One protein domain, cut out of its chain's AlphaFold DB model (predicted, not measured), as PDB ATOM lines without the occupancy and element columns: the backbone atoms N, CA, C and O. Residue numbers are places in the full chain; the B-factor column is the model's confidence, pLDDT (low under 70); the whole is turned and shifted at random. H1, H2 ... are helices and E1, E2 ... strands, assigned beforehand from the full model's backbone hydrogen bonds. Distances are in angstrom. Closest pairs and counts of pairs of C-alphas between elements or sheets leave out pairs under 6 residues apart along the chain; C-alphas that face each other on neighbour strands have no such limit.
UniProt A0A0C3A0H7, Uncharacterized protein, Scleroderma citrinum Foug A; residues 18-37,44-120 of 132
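Overview. This is residues 18 to 37 and 44 to 120 of the 132 residues of an uncharacterized protein of Scleroderma citrinum Foug A (UniProt A0A0C3A0H7). A long two-stranded hairpin, E1 and E2, makes one end of the model and a long helix, H4, sticks out at the other. Between them is a small body of short helices and loops, where H1 packs on H2, H3 is near H2, and the tiny sheet of E3 and E4 is beside H2. The printed part has 97 residues, with four named helices and four named strands in the order E1 E2 H1 E3 H2 E4 H3 H4; the class is mixed, helices and strands. The sheet E1 - E2 is antiparallel and the sheet E3 - E4 parallel. The whole is only just loose, close to extended, with a radius of gyration of the C-alphas of 18.8 A, and elongated, spanning 53 by 34 by 26 A.

Arrangement. E1, residues 18 to 25, and E2, residues 28 to 36, form a hairpin over a tight link, antiparallel with 155 degrees between their directions. N 19 and O 34 are 2.8 A apart and N 30 and O 23 are 2.9 A apart, both within hydrogen-bond range. H1, residues 47 to 50, touches H2, residues 72 to 79; their closest C-alphas, those of Asp 47 and Ala 78, are 5.3 A apart. E3, residues 58 to 60, is the parallel neighbour of E4, residues 88 to 90, at 27 degrees, with N 60 and O 89 within hydrogen-bond range at 2.8 A. E3, H2 and E4 form a strand-helix-strand unit, two parallel neighbour strands with a helix between them in the chain, and its crossover is right-handed. The closest C-alphas of E3 and H2, those of Ile 60 and Ala 78, are 6.9 A apart. H3, residues 97 to 100, is close to H2 but not clearly touching, with the C-alphas of Pro 72 and Leu 98 closest at 5.9 A. H4, residues 105 to 120, touches no helix and stands free. Every O i to N i+4 pair is within hydrogen-bond range in H2 and H4; H1 and H3 are too short for such a pair.

Along the chain. E1 begins at C-alpha 18, (132.914, 142.047, 133.939), and is 22.4 A long; E2 is 25.3 A long. H2 measures 10.5 A and begins at C-alpha 72, (134.845, 112.946, 154.565). H4, 23.1 A long, ends at C-alpha 120, (158.001, 96.848, 144.739).

Size, cuts and confidence. The two C-alphas farthest apart, those of Val 35 and Glu 120, are 55.3 A apart. Residues 38 to 43 are not printed, and C-alphas 37 and 44 are 18.4 A apart across the cut. Of the links that are printed whole, the one from E3 to H2 is long. The mean pLDDT of the printed part is 90.1, and no printed residue is under 70.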
ATOM      1  N   GLU A  18     134.135 142.602 134.506       95.62
ATOM      2  CA  GLU A  18     132.914 142.047 133.939       95.62
ATOM      3  C   GLU A  18     133.038 140.526 133.786       95.62
ATOM      4  O   GLU A  18     134.028 139.998 133.269       95.62
ATOM      5  N   ARG A  19     132.028 139.800 134.267       94.44
ATOM      6  CA  ARG A  19     131.902 138.350 134.115       94.44
ATOM      7  C   ARG A  19     130.481 137.987 133.718       94.44
ATOM      8  O   ARG A  19     129.518 138.439 134.338       94.44
ATOM      9  N   THR A  20     130.371 137.115 132.727       95.88
ATOM     10  CA  THR A  20     129.105 136.554 132.259       95.88
ATOM     11  C   THR A  20     128.884 135.182 132.880       95.88
ATOM     12  O   THR A  20     129.782 134.342 132.891       95.88
ATOM     13  N   PHE A  21     127.678 134.951 133.385       94.62
ATOM     14  CA  PHE A  21     127.252 133.691 133.977       94.62
ATOM     15  C   PHE A  21     126.013 133.181 133.254       94.62
ATOM     16  O   PHE A  21     125.072 133.937 133.020       94.62
ATOM     17  N   THR A  22     125.983 131.884 132.971       95.19
ATOM     18  CA  THR A  22     124.794 131.211 132.447       95.19
ATOM     19  C   THR A  22     124.155 130.410 133.571       95.19
ATOM     20  O   THR A  22     124.793 129.542 134.162       95.19
ATOM     21  N   ILE A  23     122.901 130.719 133.889       93.25
ATOM     22  CA  ILE A  23     122.125 130.066 134.942       93.25
ATOM     23  C   ILE A  23     121.034 129.236 134.270       93.25
ATOM     24  O   ILE A  23     120.211 129.767 133.523       93.25
ATOM     25  N   VAL A  24     121.028 127.933 134.551       92.25
ATOM     26  CA  VAL A  24     119.999 126.997 134.085       92.25
ATOM     27  C   VAL A  24     119.023 126.743 135.230       92.25
ATOM     28  O   VAL A  24     119.432 126.333 136.316       92.25
ATOM     29  N   GLN A  25     117.735 126.992 134.999       88.25
ATOM     30  CA  GLN A  25     116.665 126.756 135.964       88.25
ATOM     31  C   GLN A  25     115.530 125.982 135.282       88.25
ATOM     32  O   GLN A  25     114.690 126.547 134.582       88.25
ATOM     33  N   GLY A  26     115.525 124.658 135.464       87.94
ATOM     34  CA  GLY A  26     114.620 123.762 134.741       87.94
ATOM     35  C   GLY A  26     114.936 123.752 133.243       87.94
ATOM     36  O   GLY A  26     116.059 123.448 132.854       87.94
ATOM     37  N   THR A  27     113.955 124.100 132.408       89.75
ATOM     38  CA  THR A  27     114.111 124.206 130.945       89.75
ATOM     39  C   THR A  27     114.554 125.591 130.470       89.75
ATOM     40  O   THR A  27     114.843 125.763 129.288       89.75
ATOM     41  N   GLN A  28     114.600 126.591 131.357       89.38
ATOM     42  CA  GLN A  28     115.002 127.949 130.997       89.38
ATOM     43  C   GLN A  28     116.479 128.187 131.294       89.38
ATOM     44  O   GLN A  28     116.965 127.916 132.393       89.38
ATOM     45  N   THR A  29     117.161 128.789 130.325       94.62
ATOM     46  CA  THR A  29     118.543 129.247 130.451       94.62
ATOM     47  C   THR A  29     118.557 130.767 130.392       94.62
ATOM     48  O   THR A  29     118.046 131.356 129.441       94.62
ATOM     49  N   LYS A  30     119.133 131.413 131.409       94.44
ATOM     50  CA  LYS A  30     119.307 132.869 131.463       94.44
ATOM     51  C   LYS A  30     120.780 133.220 131.577       94.44
ATOM     52  O   LYS A  30     121.506 132.621 132.368       94.44
ATOM     53  N   THR A  31     121.195 134.232 130.830       96.00
ATOM     54  CA  THR A  31     122.553 134.774 130.880       96.00
ATOM     55  C   THR A  31     122.547 136.076 131.670       96.00
ATOM     56  O   THR A  31     121.705 136.941 131.433       96.00
ATOM     57  N   VAL A  32     123.468 136.211 132.621       95.62
ATOM     58  CA  VAL A  32     123.606 137.378 133.497       95.62
ATOM     59  C   VAL A  32     125.027 137.913 133.391       95.62
ATOM     60  O   VAL A  32     125.982 137.178 133.637       95.62
ATOM     61  N   ASN A  33     125.167 139.202 133.093       96.31
ATOM     62  CA  ASN A  33     126.443 139.909 133.181       96.31
ATOM     63  C   ASN A  33     126.559 140.581 134.549       96.31
ATOM     64  O   ASN A  33     125.608 141.193 135.037       96.31
ATOM     65  N   ARG A  34     127.724 140.454 135.181       95.38
ATOM     66  CA  ARG A  34     128.043 141.085 136.462       95.38
ATOM     67  C   ARG A  34     129.315 141.899 136.317       95.38
ATOM     68  O   ARG A  34     130.344 141.346 135.946       95.38
ATOM     69  N   VAL A  35     129.242 143.165 136.709       96.44
ATOM     70  CA  VAL A  35     130.392 144.059 136.861       96.44
ATOM     71  C   VAL A  35     130.624 144.274 138.352       96.44
ATOM     72  O   VAL A  35     129.697 144.662 139.061       96.44
ATOM     73  N   GLN A  36     131.818 143.958 138.851       95.44
ATOM     74  CA  GLN A  36     132.149 144.095 140.274       95.44
ATOM     75  C   GLN A  36     133.662 144.232 140.478       95.44
ATOM     76  O   GLN A  36     134.444 143.695 139.694       95.44
ATOM     77  N   LEU A  37     134.087 144.912 141.546       94.06
ATOM     78  CA  LEU A  37     135.491 144.896 141.964       94.06
ATOM     79  C   LEU A  37     135.936 143.457 142.284       94.06
ATOM     80  O   LEU A  37     135.167 142.711 142.893       94.06
ATOM     81  N   ALA A  44     136.101 134.385 156.195       91.19
ATOM     82  CA  ALA A  44     135.403 133.115 156.099       91.19
ATOM     83  C   ALA A  44     135.303 132.721 154.628       91.19
ATOM     84  O   ALA A  44     134.917 133.528 153.779       91.19
ATOM     85  N   PHE A  45     135.651 131.479 154.326       90.38
ATOM     86  CA  PHE A  45     135.590 130.931 152.982       90.38
ATOM     87  C   PHE A  45     135.317 129.434 153.039       90.38
ATOM     88  O   PHE A  45     135.448 128.791 154.078       90.38
ATOM     89  N   THR A  46     134.886 128.889 151.909       90.75
ATOM     90  CA  THR A  46     134.561 127.470 151.795       90.75
ATOM     91  C   THR A  46     135.824 126.616 151.746       90.75
ATOM     92  O   THR A  46     136.890 127.073 151.328       90.75
ATOM     93  N   ASP A  47     135.682 125.340 152.088       88.62
ATOM     94  CA  ASP A  47     136.704 124.310 151.896       88.62
ATOM     95  C   ASP A  47     137.261 124.314 150.458       88.62
ATOM     96  O   ASP A  47     138.479 124.320 150.275       88.62
ATOM     97  N   TYR A  48     136.400 124.465 149.445       87.81
ATOM     98  CA  TYR A  48     136.812 124.617 148.040       87.81
ATOM     99  C   TYR A  48     137.757 125.802 147.802       87.81
ATOM    100  O   TYR A  48     138.701 125.698 147.024       87.81
ATOM    101  N   ARG A  49     137.509 126.947 148.448       88.06
ATOM    102  CA  ARG A  49     138.367 128.138 148.328       88.06
ATOM    103  C   ARG A  49     139.653 128.008 149.136       88.06
ATOM    104  O   ARG A  49     140.653 128.596 148.744       88.06
ATOM    105  N   SER A  50     139.620 127.234 150.218       88.69
ATOM    106  CA  SER A  50     140.790 126.927 151.042       88.69
ATOM    107  C   SER A  50     141.754 125.940 150.382       88.69
ATOM    108  O   SER A  50     142.894 125.810 150.820       88.69
ATOM    109  N   GLN A  51     141.310 125.196 149.366       90.69
ATOM    110  CA  GLN A  51     142.072 124.079 148.823       90.69
ATOM    111  C   GLN A  51     143.454 124.517 148.317       90.69
ATOM    112  O   GLN A  51     143.576 125.450 147.528       90.69
ATOM    113  N   GLY A  52     144.498 123.823 148.781       87.69
ATOM    114  CA  GLY A  52     145.891 124.133 148.440       87.69
ATOM    115  C   GLY A  52     146.500 125.295 149.229       87.69
ATOM    116  O   GLY A  52     147.648 125.650 148.985       87.69
ATOM    117  N   GLN A  53     145.766 125.878 150.180       88.62
ATOM    118  CA  GLN A  53     146.279 126.922 151.060       88.62
ATOM    119  C   GLN A  53     146.750 126.343 152.394       88.62
ATOM    120  O   GLN A  53     146.192 125.375 152.912       88.62
ATOM    121  N   THR A  54     147.762 126.987 152.964       90.44
ATOM    122  CA  THR A  54     148.187 126.770 154.346       90.44
ATOM    123  C   THR A  54     147.701 127.945 155.184       90.44
ATOM    124  O   THR A  54     148.022 129.094 154.888       90.44
ATOM    125  N   ILE A  55     146.919 127.661 156.221       90.56
ATOM    126  CA  ILE A  55     146.285 128.637 157.105       90.56
ATOM    127  C   ILE A  55     146.812 128.398 158.517       90.56
ATOM    128  O   ILE A  55     146.598 127.336 159.107       90.56
ATOM    129  N   SER A  56     147.497 129.398 159.072       91.88
ATOM    130  CA  SER A  56     148.189 129.257 160.354       91.88
ATOM    131  C   SER A  56     147.246 128.927 161.507       91.88
ATOM    132  O   SER A  56     147.587 128.042 162.276       91.88
ATOM    133  N   HIS A  57     146.082 129.579 161.596       93.19
ATOM    134  CA  HIS A  57     145.058 129.348 162.622       93.19
ATOM    135  C   HIS A  57     143.681 129.335 161.964       93.19
ATOM    136  O   HIS A  57     143.375 130.232 161.178       93.19
ATOM    137  N   THR A  58     142.857 128.332 162.263       93.06
ATOM    138  CA  THR A  58     141.568 128.150 161.591       93.06
ATOM    139  C   THR A  58     140.470 127.721 162.555       93.06
ATOM    140  O   THR A  58     140.676 126.886 163.438       93.06
ATOM    141  N   ILE A  59     139.281 128.289 162.353       95.19
ATOM    142  CA  ILE A  59     138.041 127.829 162.971       95.19
ATOM    143  C   ILE A  59     137.239 127.137 161.874       95.19
ATOM    144  O   ILE A  59     136.903 127.755 160.864       95.19
ATOM    145  N   ILE A  60     136.939 125.855 162.059       93.62
ATOM    146  CA  ILE A  60     136.302 125.021 161.046       93.62
ATOM    147  C   ILE A  60     134.896 124.650 161.497       93.62
ATOM    148  O   ILE A  60     134.682 124.097 162.578       93.62
ATOM    149  N   ASP A  61     133.931 124.912 160.626       91.88
ATOM    150  CA  ASP A  61     132.559 124.452 160.769       91.88
ATOM    151  C   ASP A  61     132.326 123.211 159.903       91.88
ATOM    152  O   ASP A  61     132.327 123.287 158.677       91.88
ATOM    153  N   ILE A  62     132.130 122.066 160.555       90.06
ATOM    154  CA  ILE A  62     131.860 120.768 159.912       90.06
ATOM    155  C   ILE A  62     130.426 120.284 160.157       90.06
ATOM    156  O   ILE A  62     130.139 119.089 160.096       90.06
ATOM    157  N   SER A  63     129.507 121.201 160.454       86.69
ATOM    158  CA  SER A  63     128.087 120.859 160.507       86.69
ATOM    159  C   SER A  63     127.538 120.533 159.117       86.69
ATOM    160  O   SER A  63     127.909 121.145 158.114       86.69
ATOM    161  N   THR A  64     126.616 119.573 159.052       81.69
ATOM    162  CA  THR A  64     125.935 119.230 157.800       81.69
ATOM    163  C   THR A  64     125.078 120.412 157.331       81.69
ATOM    164  O   THR A  64     124.198 120.852 158.078       81.69
ATOM    165  N   PRO A  65     125.296 120.942 156.113       81.44
ATOM    166  CA  PRO A  65     124.511 122.060 155.614       81.44
ATOM    167  C   PRO A  65     123.055 121.652 155.304       81.44
ATOM    168  O   PRO A  65     122.787 120.488 155.015       81.44
ATOM    169  N   PRO A  66     122.092 122.596 155.288       81.62
ATOM    170  CA  PRO A  66     120.662 122.273 155.167       81.62
ATOM    171  C   PRO A  66     120.263 121.562 153.865       81.62
ATOM    172  O   PRO A  66     119.241 120.888 153.814       81.62
ATOM    173  N   THR A  67     121.034 121.760 152.793       77.75
ATOM    174  CA  THR A  67     120.687 121.319 151.432       77.75
ATOM    175  C   THR A  67     121.654 120.300 150.841       77.75
ATOM    176  O   THR A  67     121.385 119.774 149.763       77.75
ATOM    177  N   ARG A  68     122.789 120.028 151.492       76.12
ATOM    178  CA  ARG A  68     123.821 119.111 150.986       76.12
ATOM    179  C   ARG A  68     124.400 118.287 152.125       76.12
ATOM    180  O   ARG A  68     124.440 118.738 153.262       76.12
ATOM    181  N   SER A  69     124.870 117.087 151.816       79.56
ATOM    182  CA  SER A  69     125.646 116.298 152.767       79.56
ATOM    183  C   SER A  69     127.097 116.771 152.793       79.56
ATOM    184  O   SER A  69     127.644 117.223 151.786       79.56
ATOM    185  N   LEU A  70     127.717 116.659 153.964       84.38
ATOM    186  CA  LEU A  70     129.156 116.795 154.113       84.38
ATOM    187  C   LEU A  70     129.803 115.436 153.808       84.38
ATOM    188  O   LEU A  70     129.316 114.409 154.284       84.38
ATOM    189  N   THR A  71     130.882 115.413 153.028       85.31
ATOM    190  CA  THR A  71     131.662 114.185 152.790       85.31
ATOM    191  C   THR A  71     132.941 114.184 153.630       85.31
ATOM    192  O   THR A  71     133.433 115.263 153.982       85.31
ATOM    193  N   PRO A  72     133.543 113.010 153.902       86.69
ATOM    194  CA  PRO A  72     134.845 112.946 154.565       86.69
ATOM    195  C   PRO A  72     135.931 113.767 153.843       86.69
ATOM    196  O   PRO A  72     136.807 114.328 154.496       86.69
ATOM    197  N   PHE A  73     135.842 113.929 152.514       87.19
ATOM    198  CA  PHE A  73     136.778 114.764 151.750       87.19
ATOM    199  C   PHE A  73     136.680 116.245 152.094       87.19
ATOM    200  O   PHE A  73     137.710 116.899 152.210       87.19
ATOM    201  N   ASN A  74     135.470 116.780 152.277       88.69
ATOM    202  CA  ASN A  74     135.294 118.189 152.644       88.69
ATOM    203  C   ASN A  74     135.960 118.472 153.997       88.69
ATOM    204  O   ASN A  74     136.659 119.471 154.163       88.69
ATOM    205  N   ILE A  75     135.801 117.541 154.943       89.75
ATOM    206  CA  ILE A  75     136.416 117.637 156.268       89.75
ATOM    207  C   ILE A  75     137.934 117.524 156.164       89.75
ATOM    208  O   ILE A  75     138.645 118.350 156.732       89.75
ATOM    209  N   TYR A  76     138.435 116.546 155.405       89.25
ATOM    210  CA  TYR A  76     139.865 116.392 155.163       89.25
ATOM    211  C   TYR A  76     140.467 117.664 154.558       89.25
ATOM    212  O   TYR A  76     141.471 118.163 155.059       89.25
ATOM    213  N   VAL A  77     139.835 118.234 153.527       90.31
ATOM    214  CA  VAL A  77     140.268 119.481 152.887       90.31
ATOM    215  C   VAL A  77     140.316 120.619 153.896       90.31
ATOM    216  O   VAL A  77     141.297 121.348 153.878       90.31
ATOM    217  N   ALA A  78     139.324 120.762 154.776       91.00
ATOM    218  CA  ALA A  78     139.299 121.831 155.770       91.00
ATOM    219  C   ALA A  78     140.348 121.641 156.884       91.00
ATOM    220  O   ALA A  78     141.069 122.582 157.218       91.00
ATOM    221  N   LEU A  79     140.471 120.429 157.438       90.75
ATOM    222  CA  LEU A  79     141.416 120.116 158.517       90.75
ATOM    223  C   LEU A  79     142.872 120.189 158.046       90.75
ATOM    224  O   LEU A  79     143.725 120.721 158.750       90.75
ATOM    225  N   SER A  80     143.155 119.723 156.826       90.88
ATOM    226  CA  SER A  80     144.506 119.705 156.239       90.88
ATOM    227  C   SER A  80     145.020 121.081 155.792       90.88
ATOM    228  O   SER A  80     146.023 121.165 155.080       90.88
ATOM    229  N   ARG A  81     144.338 122.180 156.145       92.00
ATOM    230  CA  ARG A  81     144.838 123.544 155.902       92.00
ATOM    231  C   ARG A  81     145.735 124.055 157.012       92.00
ATOM    232  O   ARG A  81     146.480 124.992 156.758       92.00
ATOM    233  N   SER A  82     145.683 123.473 158.207       90.44
ATOM    234  CA  SER A  82     146.547 123.880 159.314       90.44
ATOM    235  C   SER A  82     147.547 122.787 159.675       90.44
ATOM    236  O   SER A  82     147.310 121.604 159.440       90.44
ATOM    237  N   HIS A  83     148.684 123.193 160.236       86.19
ATOM    238  CA  HIS A  83     149.810 122.304 160.530       86.19
ATOM    239  C   HIS A  83     149.725 121.602 161.888       86.19
ATOM    240  O   HIS A  83     150.397 120.595 162.086       86.19
ATOM    241  N   SER A  84     148.945 122.131 162.834       88.56
ATOM    242  CA  SER A  84     148.867 121.600 164.198       88.56
ATOM    243  C   SER A  84     147.429 121.556 164.685       88.56
ATOM    244  O   SER A  84     146.611 122.404 164.334       88.56
ATOM    245  N   ARG A  85     147.142 120.594 165.562       89.31
ATOM    246  CA  ARG A  85     145.866 120.509 166.275       89.31
ATOM    247  C   ARG A  85     145.607 121.747 167.134       89.31
ATOM    248  O   ARG A  85     144.466 122.176 167.213       89.31
ATOM    249  N   ASP A  86     146.647 122.334 167.723       93.38
ATOM    250  CA  ASP A  86     146.518 123.524 168.582       93.38
ATOM    251  C   ASP A  86     146.057 124.764 167.797       93.38
ATOM    252  O   ASP A  86     145.533 125.718 168.366       93.38
ATOM    253  N   ASN A  87     146.198 124.716 166.471       92.94
ATOM    254  CA  ASN A  87     145.814 125.780 165.555       92.94
ATOM    255  C   ASN A  87     144.429 125.564 164.922       92.94
ATOM    256  O   ASN A  87     143.989 126.385 164.111       92.94
ATOM    257  N   ILE A  88     143.759 124.455 165.251       94.19
ATOM    258  CA  ILE A  88     142.453 124.085 164.713       94.19
ATOM    259  C   ILE A  88     141.426 124.131 165.835       94.19
ATOM    260  O   ILE A  88     141.506 123.382 166.807       94.19
ATOM    261  N   GLN A  89     140.392 124.942 165.646       95.00
ATOM    262  CA  GLN A  89     139.211 124.934 166.498       95.00
ATOM    263  C   GLN A  89     137.995 124.485 165.692       95.00
ATOM    264  O   GLN A  89     137.736 124.995 164.606       95.00
ATOM    265  N   LEU A  90     137.220 123.542 166.223       93.94
ATOM    266  CA  LEU A  90     135.917 123.209 165.654       93.94
ATOM    267  C   LEU A  90     134.874 124.181 166.202       93.94
ATOM    268  O   LEU A  90     134.806 124.399 167.411       93.94
ATOM    269  N   LEU A  91     134.064 124.765 165.318       94.12
ATOM    270  CA  LEU A  91     133.068 125.768 165.702       94.12
ATOM    271  C   LEU A  91     131.950 125.180 166.581       94.12
ATOM    272  O   LEU A  91     131.369 125.887 167.401       94.12
ATOM    273  N   ARG A  92     131.616 123.902 166.374       91.88
ATOM    274  CA  ARG A  92     130.504 123.194 167.023       91.88
ATOM    275  C   ARG A  92     130.665 121.680 166.917       91.88
ATOM    276  O   ARG A  92     131.491 121.194 166.142       91.88
ATOM    277  N   ASP A  93     129.842 120.958 167.674       90.19
ATOM    278  CA  ASP A  93     129.756 119.499 167.622       90.19
ATOM    279  C   ASP A  93     129.339 118.981 166.237       90.19
ATOM    280  O   ASP A  93     128.682 119.671 165.451       90.19
ATOM    281  N   PHE A  94     129.711 117.732 165.951       87.62
ATOM    282  CA  PHE A  94     129.472 117.065 164.673       87.62
ATOM    283  C   PHE A  94     129.190 115.570 164.854       87.62
ATOM    284  O   PHE A  94     129.552 114.968 165.869       87.62
ATOM    285  N   ASP A  95     128.566 114.947 163.851       86.56
ATOM    286  CA  ASP A  95     128.345 113.500 163.852       86.56
ATOM    287  C   ASP A  95     129.656 112.758 163.555       86.56
ATOM    288  O   ASP A  95     130.206 112.844 162.457       86.56
ATOM    289  N   LYS A  96     130.142 111.970 164.519       85.94
ATOM    290  CA  LYS A  96     131.373 111.173 164.387       85.94
ATOM    291  C   LYS A  96     131.344 110.210 163.198       85.94
ATOM    292  O   LYS A  96     132.406 109.886 162.668       85.94
ATOM    293  N   LYS A  97     130.160 109.784 162.738       84.31
ATOM    294  CA  LYS A  97     130.015 108.926 161.548       84.31
ATOM    295  C   LYS A  97     130.641 109.542 160.295       84.31
ATOM    296  O   LYS A  97     131.094 108.797 159.425       84.31
ATOM    297  N   LEU A  98     130.728 110.875 160.237       80.56
ATOM    298  CA  LEU A  98     131.375 111.623 159.158       80.56
ATOM    299  C   LEU A  98     132.875 111.320 159.015       80.56
ATOM    300  O   LEU A  98     133.412 111.478 157.926       80.56
ATOM    301  N   LEU A  99     133.549 110.891 160.087       82.81
ATOM    302  CA  LEU A  99     134.981 110.557 160.081       82.81
ATOM    303  C   LEU A  99     135.257 109.049 160.111       82.81
ATOM    304  O   LEU A  99     136.392 108.631 159.921       82.81
ATOM    305  N   MET A 100     134.237 108.233 160.376       83.50
ATOM    306  CA  MET A 100     134.378 106.780 160.533       83.50
ATOM    307  C   MET A 100     134.009 105.998 159.269       83.50
ATOM    308  O   MET A 100     134.204 104.787 159.217       83.50
ATOM    309  N   THR A 101     133.464 106.671 158.258       77.38
ATOM    310  CA  THR A 101     133.021 106.036 157.015       77.38
ATOM    311  C   THR A 101     134.056 106.288 155.926       77.38
ATOM    312  O   THR A 101     134.317 107.445 155.594       77.38
ATOM    313  N   HIS A 102     134.638 105.224 155.359       76.06
ATOM    314  CA  HIS A 102     135.544 105.371 154.219       76.06
ATOM    315  C   HIS A 102     134.783 106.014 153.051       76.06
ATOM    316  O   HIS A 102     133.691 105.550 152.709       76.06
ATOM    317  N   PRO A 103     135.308 107.085 152.438       74.75
ATOM    318  CA  PRO A 103     134.514 107.887 151.519       74.75
ATOM    319  C   PRO A 103     134.215 107.185 150.190       74.75
ATOM    320  O   PRO A 103     133.234 107.535 149.532       74.75
ATOM    321  N   ASN A 104     135.059 106.240 149.758       85.19
ATOM    322  CA  ASN A 104     134.895 105.560 148.474       85.19
ATOM    323  C   ASN A 104     135.663 104.227 148.405       85.19
ATOM    324  O   ASN A 104     136.841 104.183 148.743       85.19
ATOM    325  N   GLU A 105     135.023 103.159 147.929       88.19
ATOM    326  CA  GLU A 105     135.653 101.838 147.783       88.19
ATOM    327  C   GLU A 105     136.740 101.793 146.697       88.19
ATOM    328  O   GLU A 105     137.781 101.176 146.889       88.19
ATOM    329  N   PHE A 106     136.550 102.499 145.580       90.88
ATOM    330  CA  PHE A 106     137.556 102.582 144.519       90.88
ATOM    331  C   PHE A 106     138.845 103.243 145.003       90.88
ATOM    332  O   PHE A 106     139.921 102.813 144.607       90.88
ATOM    333  N   LEU A 107     138.751 104.251 145.878       89.00
ATOM    334  CA  LEU A 107     139.947 104.852 146.475       89.00
ATOM    335  C   LEU A 107     140.656 103.893 147.423       89.00
ATOM    336  O   LEU A 107     141.874 103.875 147.444       89.00
ATOM    337  N   ARG A 108     139.905 103.065 148.157       88.19
ATOM    338  CA  ARG A 108     140.494 102.050 149.037       88.19
ATOM    339  C   ARG A 108     141.330 101.052 148.238       88.19
ATOM    340  O   ARG A 108     142.470 100.779 148.590       88.19
ATOM    341  N   ILE A 109     140.770 100.560 147.132       93.81
ATOM    342  CA  ILE A 109     141.463  99.660 146.201       93.81
ATOM    343  C   ILE A 109     142.685 100.354 145.582       93.81
ATOM    344  O   ILE A 109     143.736  99.739 145.422       93.81
ATOM    345  N   GLU A 110     142.561 101.635 145.231       94.94
ATOM    346  CA  GLU A 110     143.668 102.398 144.660       94.94
ATOM    347  C   GLU A 110     144.805 102.624 145.668       94.94
ATOM    348  O   GLU A 110     145.964 102.444 145.305       94.94
ATOM    349  N   ASP A 111     144.497 102.924 146.931       93.81
ATOM    350  CA  ASP A 111     145.493 103.043 148.003       93.81
ATOM    351  C   ASP A 111     146.246 101.714 148.210       93.81
ATOM    352  O   ASP A 111     147.475 101.702 148.300       93.81
ATOM    353  N   GLU A 112     145.539 100.575 148.196       95.44
ATOM    354  CA  GLU A 112     146.150  99.235 148.252       95.44
ATOM    355  C   GLU A 112     147.080  98.973 147.050       95.44
ATOM    356  O   GLU A 112     148.181  98.421 147.195       95.44
ATOM    357  N   ARG A 113     146.667  99.402 145.851       97.12
ATOM    358  CA  ARG A 113     147.472  99.292 144.627       97.12
ATOM    359  C   ARG A 113     148.734 100.153 144.706       97.12
ATOM    360  O   ARG A 113     149.809  99.681 144.334       97.12
ATOM    361  N   VAL A 114     148.621 101.395 145.182       97.31
ATOM    362  CA  VAL A 114     149.752 102.322 145.346       97.31
ATOM    363  C   VAL A 114     150.745 101.788 146.378       97.31
ATOM    364  O   VAL A 114     151.937 101.747 146.084       97.31
ATOM    365  N   ALA A 115     150.273 101.280 147.520       97.00
ATOM    366  CA  ALA A 115     151.131 100.670 148.540       97.00
ATOM    367  C   ALA A 115     151.895  99.442 148.010       97.00
ATOM    368  O   ALA A 115     153.073  99.240 148.311       97.00
ATOM    369  N   SER A 116     151.246  98.632 147.169       96.88
ATOM    370  CA  SER A 116     151.895  97.485 146.522       96.88
ATOM    371  C   SER A 116     153.021  97.922 145.576       96.88
ATOM    372  O   SER A 116     154.098  97.324 145.573       96.88
ATOM    373  N   LEU A 117     152.797  98.988 144.798       97.06
ATOM    374  CA  LEU A 117     153.815  99.564 143.915       97.06
ATOM    375  C   LEU A 117     154.969 100.214 144.683       97.06
ATOM    376  O   LEU A 117     156.116 100.127 144.239       97.06
ATOM    377  N   GLU A 118     154.685 100.861 145.811       96.81
ATOM    378  CA  GLU A 118     155.701 101.433 146.697       96.81
ATOM    379  C   GLU A 118     156.647 100.339 147.207       96.81
ATOM    380  O   GLU A 118     157.859 100.441 147.019       96.81
ATOM    381  N   ALA A 119     156.099  99.236 147.728       96.62
ATOM    382  CA  ALA A 119     156.889  98.103 148.206       96.62
ATOM    383  C   ALA A 119     157.761  97.470 147.103       96.62
ATOM    384  O   ALA A 119     158.921  97.117 147.339       96.62
ATOM    385  N   GLU A 120     157.229  97.339 145.884       96.12
ATOM    386  CA  GLU A 120     158.001  96.848 144.739       96.12
ATOM    387  C   GLU A 120     159.128  97.817 144.350       96.12
ATOM    388  O   GLU A 120     160.259  97.393 144.097       96.12
TER     389      GLU A 120